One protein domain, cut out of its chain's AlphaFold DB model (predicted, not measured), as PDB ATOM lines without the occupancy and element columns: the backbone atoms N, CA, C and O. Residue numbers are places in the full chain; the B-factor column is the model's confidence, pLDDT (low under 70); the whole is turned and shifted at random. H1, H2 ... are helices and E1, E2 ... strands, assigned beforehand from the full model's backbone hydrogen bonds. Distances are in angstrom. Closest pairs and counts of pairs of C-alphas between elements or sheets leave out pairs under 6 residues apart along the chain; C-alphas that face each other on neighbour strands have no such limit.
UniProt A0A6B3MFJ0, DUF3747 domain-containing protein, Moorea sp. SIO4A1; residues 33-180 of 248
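Overview. This is residues 33 to 180 of the 248 residues of the protein "DUF3747 domain-containing protein" of Moorea sp. SIO4A1 (UniProt A0A6B3MFJ0). Two strongly twisted sheets make a sandwich, only partly face to face with their strands crossed: a large sheet of nine strands, E2 to E6 and E8 to E11, and a smaller one of E1, E12, E13 and E7. The large sheet folds back on itself, so that E8 packs on E3, and the hairpin E4 and E5 with little H1 forms a far corner. The printed part has 148 residues, with thirteen named strands and one named helix, H1, between E5 and E6. It is mostly strand; the large sheet is branched and antiparallel, the small one mixed, in the order E1, E12, E13, E7. The whole is compact, with a radius of gyration of the C-alphas of 14.9 A and spans of 44 by 43 by 27 A.

Along the chain. E1, residues 33 to 35, begins at C-alpha 33 (243.963, 201.995, 244.217). E2 is 41 to 48, 20.5 A; E3 is 52 to 60, 25.7 A. E4 is 69 to 71, E5 77 to 79, H1 81 to 84, E6 91 to 94 and E7 100 to 104. E8, 113 to 120, 19.3 A, bends by 58 degrees at residue 117. E9 is 123 to 130, 21.4 A; E10 is 139 to 143, E11 151 to 156, and E12 160 to 167, 21.8 A. E13, 170 to 179, 21.6 A, bends by 90 degrees at 173 and ends at C-alpha 179 (240.181, 204.692, 233.372).

Arrangement. E11 has three neighbours: E2 on one side, N 45 to O 152 at 2.8 A, and on the other side E5, N 78 to O 151 at 2.8 A, and E10, N 143 to O 155 at 2.9 A. E3 lies on the other side of E2 from E11, with N 44 to O 56 at 2.8 A, and E6 lies on the other side of E3 from E2, with N 59 to O 92 at 2.9 A. E4 pairs with E5, N 77 to O 71 at 2.8 A. E8 to E11 form a meander, each strand the antiparallel neighbour of the one before, with N 116 to O 127 at 2.8 A and N 126 to O 142 at 2.8 A. The closest C-alphas of E3 and E8, Gln 54 and Val 117, are 5.5 A apart. H1 only grazes this sheet, with residues 81 to 82; it is too short for an O i to N i+4 pair, and its one O i to N i+3 pair is within hydrogen-bond range. In the other sheet E12 is antiparallel to E1, N 34 to O 164 at 2.9 A, and to E13, N 172 to O 165 at 2.8 A; E13 and E7 are parallel, N 103 to O 177 at 2.9 A. The sheets' facing parts are 9.3 A centre to centre, their strands at 57 degrees.

Size, cuts and confidence. The C-alphas farthest apart, Trp 64 and Asn 135, are 46.7 A apart. The printed part has no cut and no long link. Mean pLDDT of the printed part is 96.1, and no printed residue is under 70.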
ATOM      1  N   ASN A  33     245.413 202.032 244.226       92.94
ATOM      2  CA  ASN A  33     243.963 201.995 244.217       92.94
ATOM      3  C   ASN A  33     243.423 200.566 244.130       92.94
ATOM      4  O   ASN A  33     244.054 199.694 243.543       92.94
ATOM      5  N   ILE A  34     242.241 200.344 244.703       94.44
ATOM      6  CA  ILE A  34     241.559 199.044 244.714       94.44
ATOM      7  C   ILE A  34     240.170 199.150 244.086       94.44
ATOM      8  O   ILE A  34     239.484 200.165 244.251       94.44
ATOM      9  N   GLU A  35     239.763 198.105 243.362       95.00
ATOM     10  CA  GLU A  35     238.405 197.994 242.819       95.00
ATOM     11  C   GLU A  35     237.360 198.027 243.939       95.00
ATOM     12  O   GLU A  35     237.571 197.510 245.039       95.00
ATOM     13  N   VAL A  36     236.209 198.619 243.633       95.88
ATOM     14  CA  VAL A  36     235.056 198.686 244.536       95.88
ATOM     15  C   VAL A  36     233.791 198.234 243.821       95.88
ATOM     16  O   VAL A  36     233.758 198.095 242.598       95.88
ATOM     17  N   ASN A  37     232.717 198.011 244.580       96.31
ATOM     18  CA  ASN A  37     231.434 197.665 243.986       96.31
ATOM     19  C   ASN A  37     230.823 198.950 243.436       96.31
ATOM     20  O   ASN A  37     230.311 199.756 244.208       96.31
ATOM     21  N   GLY A  38     230.876 199.138 242.118       95.06
ATOM     22  CA  GLY A  38     230.357 200.340 241.466       95.06
ATOM     23  C   GLY A  38     228.882 200.624 241.771       95.06
ATOM     24  O   GLY A  38     228.499 201.787 241.804       95.06
ATOM     25  N   ASN A  39     228.075 199.602 242.087       96.75
ATOM     26  CA  ASN A  39     226.663 199.779 242.449       96.75
ATOM     27  C   ASN A  39     226.473 200.502 243.789       96.75
ATOM     28  O   ASN A  39     225.390 201.015 244.059       96.75
ATOM     29  N   ASN A  40     227.518 200.568 244.616       98.25
ATOM     30  CA  ASN A  40     227.497 201.328 245.858       98.25
ATOM     31  C   ASN A  40     227.785 202.816 245.630       98.25
ATOM     32  O   ASN A  40     227.779 203.559 246.600       98.25
ATOM     33  N   PHE A  41     228.055 203.272 244.404       98.69
ATOM     34  CA  PHE A  41     228.464 204.649 244.137       98.69
ATOM     35  C   PHE A  41     227.607 205.296 243.055       98.69
ATOM     36  O   PHE A  41     227.250 204.667 242.059       98.69
ATOM     37  N   ILE A  42     227.368 206.599 243.201       98.75
ATOM     38  CA  ILE A  42     226.826 207.435 242.129       98.75
ATOM     39  C   ILE A  42     227.617 208.733 241.991       98.75
ATOM     40  O   ILE A  42     228.003 209.349 242.984       98.75
ATOM     41  N   ALA A  43     227.829 209.163 240.745       98.75
ATOM     42  CA  ALA A  43     228.281 210.510 240.425       98.75
ATOM     43  C   ALA A  43     227.057 211.396 240.183       98.75
ATOM     44  O   ALA A  43     226.130 211.024 239.462       98.75
ATOM     45  N   VAL A  44     227.054 212.573 240.793       98.75
ATOM     46  CA  VAL A  44     225.918 213.489 240.805       98.75
ATOM     47  C   VAL A  44     226.398 214.883 240.434       98.75
ATOM     48  O   VAL A  44     227.337 215.408 241.028       98.75
ATOM     49  N   ALA A  45     225.729 215.501 239.469       98.56
ATOM     50  CA  ALA A  45     225.816 216.928 239.228       98.56
ATOM     51  C   ALA A  45     224.944 217.637 240.271       98.56
ATOM     52  O   ALA A  45     223.719 217.691 240.143       98.56
ATOM     53  N   ALA A  46     225.576 218.140 241.328       98.06
ATOM     54  CA  ALA A  46     224.908 218.863 242.400       98.06
ATOM     55  C   ALA A  46     224.874 220.365 242.078       98.06
ATOM     56  O   ALA A  46     225.933 220.927 241.787       98.06
ATOM     57  N   PRO A  47     223.710 221.037 242.146       96.38
ATOM     58  CA  PRO A  47     223.647 222.487 242.023       96.38
ATOM     59  C   PRO A  47     224.558 223.170 243.048       96.38
ATOM     60  O   PRO A  47     224.568 222.809 244.226       96.38
ATOM     61  N   PHE A  48     225.311 224.168 242.599       93.06
ATOM     62  CA  PHE A  48     226.194 224.972 243.433       93.06
ATOM     63  C   PHE A  48     226.165 226.424 242.953       93.06
ATOM     64  O   PHE A  48     226.431 226.699 241.788       93.06
ATOM     65  N   GLY A  49     225.847 227.367 243.841       89.31
ATOM     66  CA  GLY A  49     225.738 228.781 243.473       89.31
ATOM     67  C   GLY A  49     224.681 229.052 242.392       89.31
ATOM     68  O   GLY A  49     223.658 228.374 242.311       89.31
ATOM     69  N   TYR A  50     224.916 230.074 241.562       88.19
ATOM     70  CA  TYR A  50     223.990 230.468 240.496       88.19
ATOM     71  C   TYR A  50     224.275 229.705 239.195       88.19
ATOM     72  O   TYR A  50     225.348 229.856 238.609       88.19
ATOM     73  N   ASN A  51     223.302 228.905 238.737       87.00
ATOM     74  CA  ASN A  51     223.335 228.167 237.463       87.00
ATOM     75  C   ASN A  51     224.649 227.389 237.218       87.00
ATOM     76  O   ASN A  51     225.113 227.261 236.085       87.00
ATOM     77  N   SER A  52     225.269 226.904 238.292       93.94
ATOM     78  CA  SER A  52     226.519 226.151 238.255       93.94
ATOM     79  C   SER A  52     226.338 224.826 238.987       93.94
ATOM     80  O   SER A  52     225.406 224.652 239.776       93.94
ATOM     81  N   TYR A  53     227.208 223.868 238.681       97.44
ATOM     82  CA  TYR A  53     227.133 222.514 239.213       97.44
ATOM     83  C   TYR A  53     228.521 222.052 239.644       97.44
ATOM     84  O   TYR A  53     229.524 222.394 239.017       97.44
ATOM     85  N   GLN A  54     228.566 221.249 240.699       97.19
ATOM     86  CA  GLN A  54     229.768 220.570 241.170       97.19
ATOM     87  C   GLN A  54     229.573 219.055 241.131       97.19
ATOM     88  O   GLN A  54     228.439 218.566 241.146       97.19
ATOM     89  N   LEU A  55     230.680 218.311 241.098       98.62
ATOM     90  CA  LEU A  55     230.635 216.864 241.260       98.62
ATOM     91  C   LEU A  55     230.411 216.525 242.738       98.62
ATOM     92  O   LEU A  55     231.169 216.940 243.614       98.62
ATOM     93  N   LEU A  56     229.386 215.723 242.982       98.56
ATOM     94  CA  LEU A  56     229.113 215.049 244.238       98.56
ATOM     95  C   LEU A  56     229.189 213.541 243.986       98.56
ATOM     96  O   LEU A  56     228.489 213.029 243.116       98.56
ATOM     97  N   ILE A  57     230.013 212.829 244.750       98.81
ATOM     98  CA  ILE A  57     230.001 211.363 244.775       98.81
ATOM     99  C   ILE A  57     229.350 210.916 246.078       98.81
ATOM    100  O   ILE A  57     229.759 211.354 247.160       98.81
ATOM    101  N   ILE A  58     228.337 210.061 245.965       98.69
ATOM    102  CA  ILE A  58     227.666 209.431 247.106       98.69
ATOM    103  C   ILE A  58     228.035 207.952 247.104       98.69
ATOM    104  O   ILE A  58     228.004 207.313 246.053       98.69
ATOM    105  N   GLU A  59     228.382 207.428 248.276       98.56
ATOM    106  CA  GLU A  59     228.668 206.013 248.505       98.56
ATOM    107  C   GLU A  59     227.649 205.409 249.482       98.56
ATOM    108  O   GLU A  59     227.363 206.005 250.517       98.56
ATOM    109  N   GLN A  60     227.159 204.206 249.191       98.38
ATOM    110  CA  GLN A  60     226.386 203.350 250.087       98.38
ATOM    111  C   GLN A  60     227.346 202.422 250.850       98.38
ATOM    112  O   GLN A  60     227.910 201.493 250.270       98.38
ATOM    113  N   ILE A  61     227.533 202.664 252.150       96.94
ATOM    114  CA  ILE A  61     228.415 201.867 253.023       96.94
ATOM    115  C   ILE A  61     227.622 200.749 253.715       96.94
ATOM    116  O   ILE A  61     228.080 199.609 253.759       96.94
ATOM    117  N   ALA A  62     226.425 201.056 254.227       95.25
ATOM    118  CA  ALA A  62     225.532 200.098 254.890       95.25
ATOM    119  C   ALA A  62     224.138 200.136 254.257       95.25
ATOM    120  O   ALA A  62     223.666 201.213 253.928       95.25
ATOM    121  N   ASN A  63     223.453 199.003 254.093       91.69
ATOM    122  CA  ASN A  63     222.229 198.919 253.280       91.69
ATOM    123  C   ASN A  63     220.896 199.083 254.038       91.69
ATOM    124  O   ASN A  63     219.839 198.978 253.420       91.69
ATOM    125  N   TRP A  64     220.914 199.327 255.352       91.38
ATOM    126  CA  TRP A  64     219.683 199.452 256.148       91.38
ATOM    127  C   TRP A  64     218.998 200.818 256.010       91.38
ATOM    128  O   TRP A  64     217.861 200.973 256.449       91.38
ATOM    129  N   GLN A  65     219.666 201.790 255.386       96.00
ATOM    130  CA  GLN A  65     219.084 203.067 254.994       96.00
ATOM    131  C   GLN A  65     219.701 203.529 253.671       96.00
ATOM    132  O   GLN A  65     220.923 203.562 253.528       96.00
ATOM    133  N   ALA A  66     218.865 203.890 252.698       98.12
ATOM    134  CA  ALA A  66     219.334 204.319 251.382       98.12
ATOM    135  C   ALA A  66     219.986 205.711 251.442       98.12
ATOM    136  O   ALA A  66     219.439 206.644 252.031       98.12
ATOM    137  N   CYS A  67     221.140 205.865 250.790       98.62
ATOM    138  CA  CYS A  67     221.863 207.138 250.742       98.62
ATOM    139  C   CYS A  67     221.324 208.090 249.665       98.62
ATOM    140  O   CYS A  67     221.496 209.306 249.774       98.62
ATOM    141  N   TRP A  68     220.649 207.558 248.645       98.69
ATOM    142  CA  TRP A  68     219.996 208.335 247.594       98.69
ATOM    143  C   TRP A  68     218.771 207.612 247.021       98.69
ATOM    144  O   TRP A  68     218.616 206.402 247.174       98.69
ATOM    145  N   GLY A  69     217.919 208.371 246.333       98.38
ATOM    146  CA  GLY A  69     216.861 207.871 245.456       98.38
ATOM    147  C   GLY A  69     217.044 208.383 244.026       98.38
ATOM    148  O   GLY A  69     217.710 209.393 243.804       98.38
ATOM    149  N   GLU A  70     216.454 207.698 243.048       98.38
ATOM    150  CA  GLU A  70     216.503 208.073 241.629       98.38
ATOM    151  C   GLU A  70     215.086 208.169 241.052       98.38
ATOM    152  O   GLU A  70     214.228 207.334 241.346       98.38
ATOM    153  N   ARG A  71     214.833 209.186 240.218       97.88
ATOM    154  CA  ARG A  71     213.585 209.335 239.455       97.88
ATOM    155  C   ARG A  71     213.860 209.797 238.027       97.88
ATOM    156  O   ARG A  71     214.731 210.630 237.791       97.88
ATOM    157  N   GLY A  72     213.051 209.318 237.086       96.00
ATOM    158  CA  GLY A  72     213.212 209.616 235.662       96.00
ATOM    159  C   GLY A  72     214.256 208.725 234.991       96.00
ATOM    160  O   GLY A  72     214.778 207.795 235.601       96.00
ATOM    161  N   THR A  73     214.522 208.986 233.712       91.38
ATOM    162  CA  THR A  73     215.416 208.154 232.887       91.38
ATOM    163  C   THR A  73     216.413 208.968 232.065       91.38
ATOM    164  O   THR A  73     217.563 208.555 231.989       91.38
ATOM    165  N   ASN A  74     216.023 210.118 231.494       91.94
ATOM    166  CA  ASN A  74     216.901 211.026 230.738       91.94
ATOM    167  C   ASN A  74     216.404 212.492 230.836       91.94
ATOM    168  O   ASN A  74     215.510 212.875 230.079       91.94
ATOM    169  N   PRO A  75     216.944 213.317 231.751       96.50
ATOM    170  CA  PRO A  75     217.932 212.963 232.770       96.50
ATOM    171  C   PRO A  75     217.311 212.183 233.941       96.50
ATOM    172  O   PRO A  75     216.093 212.178 234.136       96.50
ATOM    173  N   VAL A  76     218.162 211.553 234.753       98.62
ATOM    174  CA  VAL A  76     217.766 211.008 236.062       98.62
ATOM    175  C   VAL A  76     217.984 212.072 237.130       98.62
ATOM    176  O   VAL A  76     219.104 212.558 237.305       98.62
ATOM    177  N   VAL A  77     216.922 212.410 237.856       98.50
ATOM    178  CA  VAL A  77     216.970 213.278 239.034       98.50
ATOM    179  C   VAL A  77     217.309 212.427 240.255       98.50
ATOM    180  O   VAL A  77     216.690 211.388 240.491       98.50
ATOM    181  N   VAL A  78     218.291 212.875 241.028       98.75
ATOM    182  CA  VAL A  78     218.760 212.227 242.252       98.75
ATOM    183  C   VAL A  78     218.162 212.937 243.460       98.75
ATOM    184  O   VAL A  78     218.176 214.162 243.557       98.75
ATOM    185  N   GLU A  79     217.660 212.164 244.413       98.31
ATOM    186  CA  GLU A  79     217.254 212.656 245.724       98.31
ATOM    187  C   GLU A  79     218.330 212.275 246.755       98.31
ATOM    188  O   GLU A  79     218.504 211.086 247.025       98.31
ATOM    189  N   PRO A  80     219.090 213.231 247.321       97.31
ATOM    190  CA  PRO A  80     220.168 212.933 248.265       97.31
ATOM    191  C   PRO A  80     219.616 212.640 249.672       97.31
ATOM    192  O   PRO A  80     219.697 213.473 250.574       97.31
ATOM    193  N   LEU A  81     219.073 211.436 249.868       98.38
ATOM    194  CA  LEU A  81     218.436 210.994 251.119       98.38
ATOM    195  C   LEU A  81     219.350 211.088 252.349       98.38
ATOM    196  O   LEU A  81     218.854 211.331 253.448       98.38
ATOM    197  N   LEU A  82     220.674 210.966 252.172       97.25
ATOM    198  CA  LEU A  82     221.667 211.133 253.241       97.25
ATOM    199  C   LEU A  82     221.596 212.478 253.985       97.25
ATOM    200  O   LEU A  82     222.196 212.618 255.044       97.25
ATOM    201  N   LEU A  83     220.905 213.481 253.436       95.31
ATOM    202  CA  LEU A  83     220.711 214.776 254.095       95.31
ATOM    203  C   LEU A  83     219.623 214.745 255.181       95.31
ATOM    204  O   LEU A  83     219.485 215.714 255.923       95.31
ATOM    205  N   ASN A  84     218.867 213.649 255.282       96.81
ATOM    206  CA  ASN A  84     217.696 213.534 256.154       96.81
ATOM    207  C   ASN A  84     217.970 212.740 257.444       96.81
ATOM    208  O   ASN A  84     217.052 212.523 258.233       96.81
ATOM    209  N   PHE A  85     219.201 212.264 257.655       96.62
ATOM    210  CA  PHE A  85     219.588 211.471 258.824       96.62
ATOM    211  C   PHE A  85     221.091 211.601 259.122       96.62
ATOM    212  O   PHE A  85     221.854 212.109 258.300       96.62
ATOM    213  N   ASP A  86     221.527 211.131 260.295       96.00
ATOM    214  CA  ASP A  86     222.957 210.977 260.584       96.00
ATOM    215  C   ASP A  86     223.525 209.837 259.737       96.00
ATOM    216  O   ASP A  86     223.327 208.659 260.027       96.00
ATOM    217  N   PHE A  87     224.213 210.203 258.661       96.31
ATOM    218  CA  PHE A  87     224.740 209.262 257.685       96.31
ATOM    219  C   PHE A  87     226.057 208.592 258.110       96.31
ATOM    220  O   PHE A  87     226.623 207.818 257.331       96.31
ATOM    221  N   THR A  88     226.568 208.872 259.314       95.50
ATOM    222  CA  THR A  88     227.849 208.346 259.806       95.50
ATOM    223  C   THR A  88     227.877 206.817 259.775       95.50
ATOM    224  O   THR A  88     227.052 206.145 260.383       95.50
ATOM    225  N   GLY A  89     228.842 206.250 259.044       95.12
ATOM    226  CA  GLY A  89     228.976 204.798 258.869       95.12
ATOM    227  C   GLY A  89     227.957 204.161 257.915       95.12
ATOM    228  O   GLY A  89     228.032 202.959 257.673       95.12
ATOM    229  N   ILE A  90     227.039 204.946 257.347       97.44
ATOM    230  CA  ILE A  90     225.977 204.481 256.444       97.44
ATOM    231  C   ILE A  90     226.244 204.952 255.018       97.44
ATOM    232  O   ILE A  90     226.140 204.156 254.085       97.44
ATOM    233  N   CYS A  91     226.630 206.220 254.858       98.38
ATOM    234  CA  CYS A  91     226.921 206.832 253.568       98.38
ATOM    235  C   CYS A  91     228.303 207.482 253.548       98.38
ATOM    236  O   CYS A  91     228.749 208.064 254.537       98.38
ATOM    237  N   GLY A  92     228.954 207.447 252.391       97.69
ATOM    238  CA  GLY A  92     230.086 208.312 252.071       97.69
ATOM    239  C   GLY A  92     229.631 209.505 251.232       97.69
ATOM    240  O   GLY A  92     228.705 209.393 250.425       97.69
ATOM    241  N   ARG A  93     230.283 210.657 251.420       97.19
ATOM    242  CA  ARG A  93     230.003 211.883 250.664       97.19
ATOM    243  C   ARG A  93     231.300 212.610 250.308       97.19
ATOM    244  O   ARG A  93     231.965 213.128 251.202       97.19
ATOM    245  N   SER A  94     231.595 212.730 249.015       98.00
ATOM    246  CA  SER A  94     232.736 213.499 248.494       98.00
ATOM    247  C   SER A  94     232.244 214.656 247.626       98.00
ATOM    248  O   SER A  94     231.496 214.440 246.676       98.00
ATOM    249  N   THR A  95     232.640 215.886 247.962       95.25
ATOM    250  CA  THR A  95     232.109 217.122 247.341       95.25
ATOM    251  C   THR A  95     233.163 217.963 246.629       95.25
ATOM    252  O   THR A  95     232.807 218.830 245.838       95.25
ATOM    253  N   ASP A  96     234.445 217.694 246.862       94.19
ATOM    254  CA  ASP A  96     235.558 218.482 246.344       94.19
ATOM    255  C   ASP A  96     236.745 217.595 245.926       94.19
ATOM    256  O   ASP A  96     236.733 216.368 246.074       94.19
ATOM    257  N   SER A  97     237.813 218.235 245.449       93.06
ATOM    258  CA  SER A  97     239.042 217.553 245.030       93.06
ATOM    259  C   SER A  97     239.826 216.884 246.167       93.06
ATOM    260  O   SER A  97     240.789 216.171 245.894       93.06
ATOM    261  N   ASN A  98     239.461 217.099 247.437       93.56
ATOM    262  CA  ASN A  98     240.039 216.337 248.547       93.56
ATOM    263  C   ASN A  98     239.382 214.955 248.654       93.56
ATOM    264  O   ASN A  98     240.037 213.987 249.047       93.56
ATOM    265  N   GLY A  99     238.102 214.854 248.285       97.25
ATOM    266  CA  GLY A  99     237.330 213.612 248.299       97.25
ATOM    267  C   GLY A  99     237.439 212.774 247.023       97.25
ATOM    268  O   GLY A  99     237.153 211.575 247.081       97.25
ATOM    269  N   TYR A 100     237.844 213.369 245.894       98.12
ATOM    270  CA  TYR A 100     237.999 212.651 244.628       98.12
ATOM    271  C   TYR A 100     239.077 213.210 243.688       98.12
ATOM    272  O   TYR A 100     239.399 214.398 243.714       98.12
ATOM    273  N   SER A 101     239.579 212.358 242.795       97.69
ATOM    274  CA  SER A 101     240.380 212.740 241.624       97.69
ATOM    275  C   SER A 101     240.184 211.741 240.478       97.69
ATOM    276  O   SER A 101     239.433 210.772 240.609       97.69
ATOM    277  N   MET A 102     240.823 211.981 239.330       96.75
ATOM    278  CA  MET A 102     240.865 211.005 238.241       96.75
ATOM    279  C   MET A 102     242.200 210.262 238.215       96.75
ATOM    280  O   MET A 102     243.246 210.832 238.538       96.75
ATOM    281  N   ARG A 103     242.157 208.997 237.796       95.75
ATOM    282  CA  ARG A 103     243.329 208.140 237.616       95.75
ATOM    283  C   ARG A 103     243.247 207.463 236.251       95.75
ATOM    284  O   ARG A 103     242.219 206.873 235.931       95.75
ATOM    285  N   VAL A 104     244.301 207.537 235.449       93.94
ATOM    286  CA  VAL A 104     244.320 206.950 234.097       93.94
ATOM    287  C   VAL A 104     245.560 206.086 233.971       93.94
ATOM    288  O   VAL A 104     246.647 206.552 234.295       93.94
ATOM    289  N   ASP A 105     245.389 204.823 233.575       90.44
ATOM    290  CA  ASP A 105     246.481 203.858 233.384       90.44
ATOM    291  C   ASP A 105     247.471 203.834 234.556       90.44
ATOM    292  O   ASP A 105     248.687 203.919 234.409       90.44
ATOM    293  N   SER A 106     246.913 203.716 235.763       87.44
ATOM    294  CA  SER A 106     247.638 203.730 237.038       87.44
ATOM    295  C   SER A 106     248.320 205.045 237.429       87.44
ATOM    296  O   SER A 106     248.919 205.079 238.498       87.44
ATOM    297  N   GLN A 107     248.201 206.134 236.672       90.38
ATOM    298  CA  GLN A 107     248.721 207.454 237.050       90.38
ATOM    299  C   GLN A 107     247.649 208.294 237.764       90.38
ATOM    300  O   GLN A 107     246.543 208.457 237.246       90.38
ATOM    301  N   ASP A 108     247.960 208.827 238.956       92.50
ATOM    302  CA  ASP A 108     247.097 209.800 239.656       92.50
ATOM    303  C   ASP A 108     247.230 211.184 239.012       92.50
ATOM    304  O   ASP A 108     248.322 211.745 238.976       92.50
ATOM    305  N   PHE A 109     246.114 211.750 238.552       93.94
ATOM    306  CA  PHE A 109     246.067 213.089 237.960       93.94
ATOM    307  C   PHE A 109     245.465 214.142 238.902       93.94
ATOM    308  O   PHE A 109     245.152 215.251 238.469       93.94
ATOM    309  N   GLY A 110     245.286 213.845 240.194       92.31
ATOM    310  CA  GLY A 110     244.654 214.768 241.146       92.31
ATOM    311  C   GLY A 110     245.368 216.113 241.324       92.31
ATOM    312  O   GLY A 110     244.714 217.107 241.667       92.31
ATOM    313  N   LEU A 111     246.677 216.159 241.057       92.75
ATOM    314  CA  LEU A 111     247.489 217.380 241.109       92.75
ATOM    315  C   LEU A 111     247.517 218.157 239.790       92.75
ATOM    316  O   LEU A 111     247.698 219.371 239.824       92.75
ATOM    317  N   ASP A 112     247.292 217.489 238.659       94.19
ATOM    318  CA  ASP A 112     247.421 218.080 237.322       94.19
ATOM    319  C   ASP A 112     246.066 218.506 236.750       94.19
ATOM    320  O   ASP A 112     245.950 219.536 236.082       94.19
ATOM    321  N   TYR A 113     245.011 217.755 237.072       96.81
ATOM    322  CA  TYR A 113     243.656 217.979 236.584       96.81
ATOM    323  C   TYR A 113     242.677 218.239 237.727       96.81
ATOM    324  O   TYR A 113     242.843 217.799 238.869       96.81
ATOM    325  N   MET A 114     241.626 218.982 237.403       96.62
ATOM    326  CA  MET A 114     240.496 219.262 238.274       96.62
ATOM    327  C   MET A 114     239.219 218.761 237.612       96.62
ATOM    328  O   MET A 114     238.934 219.108 236.466       96.62
ATOM    329  N   LEU A 115     238.439 217.972 238.350       98.19
ATOM    330  CA  LEU A 115     237.128 217.530 237.892       98.19
ATOM    331  C   LEU A 115     236.119 218.675 237.995       98.19
ATOM    332  O   LEU A 115     236.025 219.345 239.024       98.19
ATOM    333  N   ARG A 116     235.369 218.902 236.918       97.00
ATOM    334  CA  ARG A 116     234.359 219.956 236.803       97.00
ATOM    335  C   ARG A 116     233.111 219.417 236.128       97.00
ATOM    336  O   ARG A 116     233.192 218.566 235.249       97.00
ATOM    337  N   VAL A 117     231.960 219.969 236.491       98.06
ATOM    338  CA  VAL A 117     230.707 219.736 235.772       98.06
ATOM    339  C   VAL A 117     230.423 220.962 234.916       98.06
ATOM    340  O   VAL A 117     230.310 222.075 235.428       98.06
ATOM    341  N   VAL A 118     230.338 220.771 233.603       97.12
ATOM    342  CA  VAL A 118     230.129 221.844 232.625       97.12
ATOM    343  C   VAL A 118     228.860 221.595 231.824       97.12
ATOM    344  O   VAL A 118     228.503 220.458 231.538       97.12
ATOM    345  N   LYS A 119     228.165 222.663 231.437       96.88
ATOM    346  CA  LYS A 119     226.979 222.566 230.580       96.88
ATOM    347  C   LYS A 119     227.403 222.535 229.111       96.88
ATOM    348  O   LYS A 119     228.082 223.457 228.662       96.88
ATOM    349  N   ARG A 120     226.994 221.511 228.357       96.31
ATOM    350  CA  ARG A 120     227.260 221.369 226.912       96.31
ATOM    351  C   ARG A 120     226.036 220.778 226.228       96.31
ATOM    352  O   ARG A 120     225.439 219.858 226.763       96.31
ATOM    353  N   ASN A 121     225.658 221.301 225.063       95.06
ATOM    354  CA  ASN A 121     224.643 220.698 224.182       95.06
ATOM    355  C   ASN A 121     223.327 220.276 224.868       95.06
ATOM    356  O   ASN A 121     222.740 219.260 224.517       95.06
ATOM    357  N   GLY A 122     222.848 221.046 225.851       95.06
ATOM    358  CA  GLY A 122     221.598 220.719 226.543       95.06
ATOM    359  C   GLY A 122     221.707 219.604 227.594       95.06
ATOM    360  O   GLY A 122     220.683 219.056 227.988       95.06
ATOM    361  N   GLU A 123     222.913 219.304 228.079       97.44
ATOM    362  CA  GLU A 123     223.190 218.397 229.200       97.44
ATOM    363  C   GLU A 123     224.342 218.912 230.080       97.44
ATOM    364  O   GLU A 123     224.974 219.935 229.781       97.44
ATOM    365  N   LEU A 124     224.590 218.237 231.203       98.44
ATOM    366  CA  LEU A 124     225.775 218.447 232.029       98.44
ATOM    367  C   LEU A 124     226.778 217.328 231.761       98.44
ATOM    368  O   LEU A 124     226.411 216.155 231.680       98.44
ATOM    369  N   VAL A 125     228.045 217.706 231.659       98.69
ATOM    370  CA  VAL A 125     229.162 216.828 231.322       98.69
ATOM    371  C   VAL A 125     230.207 216.926 232.424       98.69
ATOM    372  O   VAL A 125     230.600 218.027 232.820       98.69
ATOM    373  N   LEU A 126     230.644 215.777 232.927       98.81
ATOM    374  CA  LEU A 126     231.764 215.672 233.848       98.81
ATOM    375  C   LEU A 126     233.062 215.634 233.047       98.81
ATOM    376  O   LEU A 126     233.264 214.741 232.223       98.81
ATOM    377  N   VAL A 127     233.943 216.592 233.316       98.62
ATOM    378  CA  VAL A 127     235.229 216.723 232.632       98.62
ATOM    379  C   VAL A 127     236.388 216.849 233.610       98.62
ATOM    380  O   VAL A 127     236.253 217.464 234.666       98.62
ATOM    381  N   GLY A 128     237.539 216.296 233.242       98.06
ATOM    382  CA  GLY A 128     238.832 216.606 233.828       98.06
ATOM    383  C   GLY A 128     239.495 217.726 233.040       98.06
ATOM    384  O   GLY A 128     239.777 217.569 231.854       98.06
ATOM    385  N   SER A 129     239.764 218.846 233.701       97.25
ATOM    386  CA  SER A 129     240.395 220.018 233.090       97.25
ATOM    387  C   SER A 129     241.772 220.246 233.674       97.25
ATOM    388  O   SER A 129     241.928 220.247 234.898       97.25
ATOM    389  N   HIS A 130     242.760 220.476 232.817       97.44
ATOM    390  CA  HIS A 130     244.116 220.737 233.264       97.44
ATOM    391  C   HIS A 130     244.164 222.035 234.094       97.44
ATOM    392  O   HIS A 130     243.560 223.054 233.747       97.44
ATOM    393  N   ARG A 131     244.843 221.999 235.245       95.00
ATOM    394  CA  ARG A 131     244.818 223.095 236.231       95.00
ATOM    395  C   ARG A 131     245.595 224.327 235.771       95.00
ATOM    396  O   ARG A 131     245.181 225.445 236.075       95.00
ATOM    397  N   ILE A 132     246.710 224.114 235.065       95.25
ATOM    398  CA  ILE A 132     247.642 225.173 234.636       95.25
ATOM    399  C   ILE A 132     247.431 225.531 233.160       95.25
ATOM    400  O   ILE A 132     247.034 226.650 232.848       95.25
ATOM    401  N   ASP A 133     247.673 224.582 232.254       95.06
ATOM    402  CA  ASP A 133     247.438 224.759 230.822       95.06
ATOM    403  C   ASP A 133     245.940 224.863 230.487       95.06
ATOM    404  O   ASP A 133     245.196 223.891 230.555       95.06
ATOM    405  N   ARG A 134     245.498 226.066 230.113       90.69
ATOM    406  CA  ARG A 134     244.110 226.371 229.722       90.69
ATOM    407  C   ARG A 134     243.762 225.906 228.304       90.69
ATOM    408  O   ARG A 134     242.580 225.895 227.969       90.69
ATOM    409  N   ASN A 135     244.764 225.602 227.479       93.88
ATOM    410  CA  ASN A 135     244.578 225.186 226.089       93.88
ATOM    411  C   ASN A 135     244.518 223.663 225.949       93.88
ATOM    412  O   ASN A 135     244.080 223.165 224.912       93.88
ATOM    413  N   ALA A 136     244.946 222.930 226.981       94.81
ATOM    414  CA  ALA A 136     244.797 221.487 227.034       94.81
ATOM    415  C   ALA A 136     243.307 221.105 226.911       94.81
ATOM    416  O   ALA A 136     242.455 221.729 227.556       94.81
ATOM    417  N   PRO A 137     242.972 220.096 226.090       95.31
ATOM    418  CA  PRO A 137     241.594 219.661 225.938       95.31
ATOM    419  C   PRO A 137     241.064 219.068 227.245       95.31
ATOM    420  O   PRO A 137     241.773 218.382 227.980       95.31
ATOM    421  N   ASP A 138     239.781 219.305 227.506       97.12
ATOM    422  CA  ASP A 138     239.067 218.627 228.582       97.12
ATOM    423  C   ASP A 138     238.959 217.125 228.279       97.12
ATOM    424  O   ASP A 138     238.593 216.732 227.168       97.12
ATOM    425  N   ILE A 139     239.199 216.294 229.290       97.44
ATOM    426  CA  ILE A 139     238.947 214.852 229.231       97.44
ATOM    427  C   ILE A 139     237.516 214.614 229.700       97.44
ATOM    428  O   ILE A 139     237.154 215.055 230.785       97.44
ATOM    429  N   GLU A 140     236.693 213.937 228.908       98.19
ATOM    430  CA  GLU A 140     235.317 213.616 229.291       98.19
ATOM    431  C   GLU A 140     235.239 212.296 230.071       98.19
ATOM    432  O   GLU A 140     235.887 211.311 229.712       98.19
ATOM    433  N   LEU A 141     234.470 212.302 231.165       98.62
ATOM    434  CA  LEU A 141     234.296 211.150 232.055       98.62
ATOM    435  C   LEU A 141     232.850 210.643 232.101       98.62
ATOM    436  O   LEU A 141     232.613 209.547 232.605       98.62
ATOM    437  N   GLY A 142     231.872 211.438 231.660       98.56
ATOM    438  CA  GLY A 142     230.458 211.087 231.744       98.56
ATOM    439  C   GLY A 142     229.503 212.267 231.591       98.56
ATOM    440  O   GLY A 142     229.912 213.430 231.560       98.56
ATOM    441  N   ARG A 143     228.198 211.976 231.548       98.69
ATOM    442  CA  ARG A 143     227.139 212.963 231.251       98.69
ATOM    443  C   ARG A 143     225.781 212.647 231.883       98.69
ATOM    444  O   ARG A 143     225.503 211.504 232.243       98.69
ATOM    445  N   THR A 144     224.912 213.654 231.989       98.44
ATOM    446  CA  THR A 144     223.566 213.527 232.588       98.44
ATOM    447  C   THR A 144     222.461 213.110 231.617       98.44
ATOM    448  O   THR A 144     221.359 212.802 232.073       98.44
ATOM    449  N   ARG A 145     222.729 213.074 230.301       97.19
ATOM    450  CA  ARG A 145     221.755 212.706 229.249       97.19
ATOM    451  C   ARG A 145     220.531 213.624 229.203       97.19
ATOM    452  O   ARG A 145     219.412 213.188 228.944       97.19
ATOM    453  N   GLY A 146     220.750 214.902 229.501       96.81
ATOM    454  CA  GLY A 146     219.728 215.945 229.513       96.81
ATOM    455  C   GLY A 146     219.889 216.925 230.671       96.81
ATOM    456  O   GLY A 146     220.776 216.788 231.519       96.81
ATOM    457  N   LEU A 147     219.010 217.925 230.709       96.38
ATOM    458  CA  LEU A 147     218.946 218.937 231.762       96.38
ATOM    459  C   LEU A 147     217.622 218.853 232.506       96.38
ATOM    460  O   LEU A 147     216.562 218.700 231.908       96.38
ATOM    461  N   ALA A 148     217.703 219.020 233.816       95.50
ATOM    462  CA  ALA A 148     216.572 219.276 234.686       95.50
ATOM    463  C   ALA A 148     217.058 220.090 235.893       95.50
ATOM    464  O   ALA A 148     218.258 220.305 236.085       95.50
ATOM    465  N   ASN A 149     216.116 220.563 236.702       93.94
ATOM    466  CA  ASN A 149     216.439 221.241 237.951       93.94
ATOM    467  C   ASN A 149     216.823 220.220 239.032       93.94
ATOM    468  O   ASN A 149     216.306 219.104 239.054       93.94
ATOM    469  N   GLY A 150     217.679 220.635 239.966       95.44
ATOM    470  CA  GLY A 150     218.104 219.805 241.093       95.44
ATOM    471  C   GLY A 150     219.352 218.970 240.808       95.44
ATOM    472  O   GLY A 150     220.179 219.326 239.970       95.44
ATOM    473  N   PHE A 151     219.507 217.885 241.564       98.31
ATOM    474  CA  PHE A 151     220.643 216.974 241.475       98.31
ATOM    475  C   PHE A 151     220.419 215.994 240.329       98.31
ATOM    476  O   PHE A 151     219.381 215.338 240.288       98.31
ATOM    477  N   LEU A 152     221.375 215.876 239.411       98.62
ATOM    478  CA  LEU A 152     221.252 214.987 238.251       98.62
ATOM    479  C   LEU A 152     222.302 213.885 238.306       98.62
ATOM    480  O   LEU A 152     223.461 214.152 238.623       98.62
ATOM    481  N   LYS A 153     221.926 212.654 237.965       98.75
ATOM    482  CA  LYS A 153     222.877 211.543 237.865       98.75
ATOM    483  C   LYS A 153     223.798 211.759 236.673       98.75
ATOM    484  O   LYS A 153     223.328 211.977 235.561       98.75
ATOM    485  N   ILE A 154     225.097 211.646 236.904       98.81
ATOM    486  CA  ILE A 154     226.108 211.575 235.852       98.81
ATOM    487  C   ILE A 154     226.349 210.094 235.574       98.81
ATOM    488  O   ILE A 154     226.791 209.345 236.446       98.81
ATOM    489  N   PHE A 155     226.059 209.668 234.352       98.50
ATOM    490  CA  PHE A 155     226.450 208.356 233.867       98.50
ATOM    491  C   PHE A 155     227.897 208.435 233.410       98.50
ATOM    492  O   PHE A 155     228.200 209.218 232.512       98.50
ATOM    493  N   LEU A 156     228.773 207.652 234.040       98.62
ATOM    494  CA  LEU A 156     230.156 207.547 233.595       98.62
ATOM    495  C   LEU A 156     230.210 206.936 232.192       98.62
ATOM    496  O   LEU A 156     229.453 206.009 231.879       98.62
ATOM    497  N   ASP A 157     231.096 207.471 231.360       98.50
ATOM    498  CA  ASP A 157     231.331 206.959 230.018       98.50
ATOM    499  C   ASP A 157     232.003 205.574 230.079       98.50
ATOM    500  O   ASP A 157     232.681 205.248 231.061       98.50
ATOM    501  N   PRO A 158     231.845 204.732 229.041       97.25
ATOM    502  CA  PRO A 158     232.448 203.404 229.018       97.25
ATOM    503  C   PRO A 158     233.953 203.420 229.327       97.25
ATOM    504  O   PRO A 158     234.718 204.193 228.756       97.25
ATOM    505  N   GLY A 159     234.378 202.529 230.227       96.38
ATOM    506  CA  GLY A 159     235.768 202.412 230.684       96.38
ATOM    507  C   GLY A 159     236.076 203.178 231.974       96.38
ATOM    508  O   GLY A 159     236.987 202.775 232.702       96.38
ATOM    509  N   TRP A 160     235.288 204.206 232.306       98.31
ATOM    510  CA  TRP A 160     235.377 204.894 233.591       98.31
ATOM    511  C   TRP A 160     234.635 204.125 234.684       98.31
ATOM    512  O   TRP A 160     233.508 203.664 234.499       98.31
ATOM    513  N   ARG A 161     235.263 203.998 235.853       98.12
ATOM    514  CA  ARG A 161     234.681 203.340 237.033       98.12
ATOM    515  C   ARG A 161     235.203 203.944 238.328       98.12
ATOM    516  O   ARG A 161     236.238 204.602 238.336       98.12
ATOM    517  N   PHE A 162     234.506 203.700 239.431       98.44
ATOM    518  CA  PHE A 162     234.989 204.092 240.751       98.44
ATOM    519  C   PHE A 162     236.033 203.099 241.262       98.44
ATOM    520  O   PHE A 162     235.860 201.892 241.122       98.44
ATOM    521  N   THR A 163     237.089 203.608 241.893       97.75
ATOM    522  CA  THR A 163     238.019 202.825 242.724       97.75
ATOM    523  C   THR A 163     238.359 203.623 243.983       97.75
ATOM    524  O   THR A 163     238.073 204.822 244.055       97.75
ATOM    525  N   LYS A 164     238.958 202.990 244.995       96.44
ATOM    526  CA  LYS A 164     239.358 203.679 246.234       96.44
ATOM    527  C   LYS A 164     240.861 203.762 246.395       96.44
ATOM    528  O   LYS A 164     241.570 202.800 246.112       96.44
ATOM    529  N   ARG A 165     241.332 204.907 246.892       95.06
ATOM    530  CA  ARG A 165     242.742 205.139 247.214       95.06
ATOM    531  C   ARG A 165     243.204 204.209 248.330       95.06
ATOM    532  O   ARG A 165     242.516 204.046 249.338       95.06
ATOM    533  N   VAL A 166     244.405 203.668 248.169       94.44
ATOM    534  CA  VAL A 166     245.086 202.830 249.155       94.44
ATOM    535  C   VAL A 166     246.447 203.435 249.479       94.44
ATOM    536  O   VAL A 166     247.165 203.902 248.595       94.44
ATOM    537  N   TYR A 167     246.802 203.426 250.760       91.56
ATOM    538  CA  TYR A 167     248.138 203.773 251.228       91.56
ATOM    539  C   TYR A 167     248.634 202.679 252.165       91.56
ATOM    540  O   TYR A 167     247.978 202.395 253.167       91.56
ATOM    541  N   GLN A 168     249.763 202.050 251.828       89.62
ATOM    542  CA  GLN A 168     250.380 200.993 252.645       89.62
ATOM    543  C   GLN A 168     249.386 199.879 253.044       89.62
ATOM    544  O   GLN A 168     249.317 199.463 254.197       89.62
ATOM    545  N   GLY A 169     248.553 199.435 252.095       86.12
ATOM    546  CA  GLY A 169     247.533 198.401 252.320       86.12
ATOM    547  C   GLY A 169     246.261 198.871 253.037       86.12
ATOM    548  O   GLY A 169     245.313 198.098 253.162       86.12
ATOM    549  N   ARG A 170     246.183 200.135 253.475       90.81
ATOM    550  CA  ARG A 170     244.981 200.704 254.097       90.81
ATOM    551  C   ARG A 170     244.133 201.457 253.080       90.81
ATOM    552  O   ARG A 170     244.595 202.419 252.466       90.81
ATOM    553  N   GLN A 171     242.870 201.056 252.954       93.06
ATOM    554  CA  GLN A 171     241.877 201.786 252.167       93.06
ATOM    555  C   GLN A 171     241.567 203.145 252.811       93.06
ATOM    556  O   GLN A 171     241.333 203.237 254.020       93.06
ATOM    557  N   LEU A 172     241.551 204.197 251.996       94.19
ATOM    558  CA  LEU A 172     241.233 205.568 252.392       94.19
ATOM    559  C   LEU A 172     239.848 205.987 251.873       94.19
ATOM    560  O   LEU A 172     239.202 205.273 251.107       94.19
ATOM    561  N   GLY A 173     239.388 207.166 252.298       95.12
ATOM    562  CA  GLY A 173     238.111 207.741 251.854       95.12
ATOM    563  C   GLY A 173     238.152 208.408 250.475       95.12
ATOM    564  O   GLY A 173     237.103 208.751 249.945       95.12
ATOM    565  N   HIS A 174     239.338 208.604 249.893       97.62
ATOM    566  CA  HIS A 174     239.477 209.263 248.595       97.62
ATOM    567  C   HIS A 174     239.059 208.324 247.457       97.62
ATOM    568  O   HIS A 174     239.521 207.180 247.385       97.62
ATOM    569  N   ILE A 175     238.202 208.825 246.571       98.31
ATOM    570  CA  ILE A 175     237.616 208.069 245.463       98.31
ATOM    571  C   ILE A 175     238.301 208.477 244.162       98.31
ATOM    572  O   ILE A 175     238.380 209.659 243.841       98.31
ATOM    573  N   TYR A 176     238.748 207.504 243.380       98.00
ATOM    574  CA  TYR A 176     239.198 207.763 242.022       98.00
ATOM    575  C   TYR A 176     238.085 207.474 241.023       98.00
ATOM    576  O   TYR A 176     237.426 206.434 241.109       98.00
ATOM    577  N   LEU A 177     237.934 208.356 240.039       98.38
ATOM    578  CA  LEU A 177     237.355 207.994 238.752       98.38
ATOM    579  C   LEU A 177     238.489 207.439 237.896       98.38
ATOM    580  O   LEU A 177     239.393 208.173 237.501       98.38
ATOM    581  N   THR A 178     238.466 206.132 237.669       98.00
ATOM    582  CA  THR A 178     239.567 205.394 237.058       98.00
ATOM    583  C   THR A 178     239.232 204.986 235.636       98.00
ATOM    584  O   THR A 178     238.186 204.381 235.402       98.00
ATOM    585  N   TYR A 179     240.163 205.242 234.722       96.81
ATOM    586  CA  TYR A 179     240.181 204.692 233.372       96.81
ATOM    587  C   TYR A 179     241.387 203.761 233.201       96.81
ATOM    588  O   TYR A 179     242.479 204.045 233.695       96.81
ATOM    589  N   GLY A 180     241.193 202.644 232.499       92.19
ATOM    590  CA  GLY A 180     242.271 201.695 232.216       92.19
ATOM    591  C   GLY A 180     242.666 200.822 233.412       92.19
ATOM    592  O   GLY A 180     241.830 200.478 234.260       92.19
TER     593      GLY A 180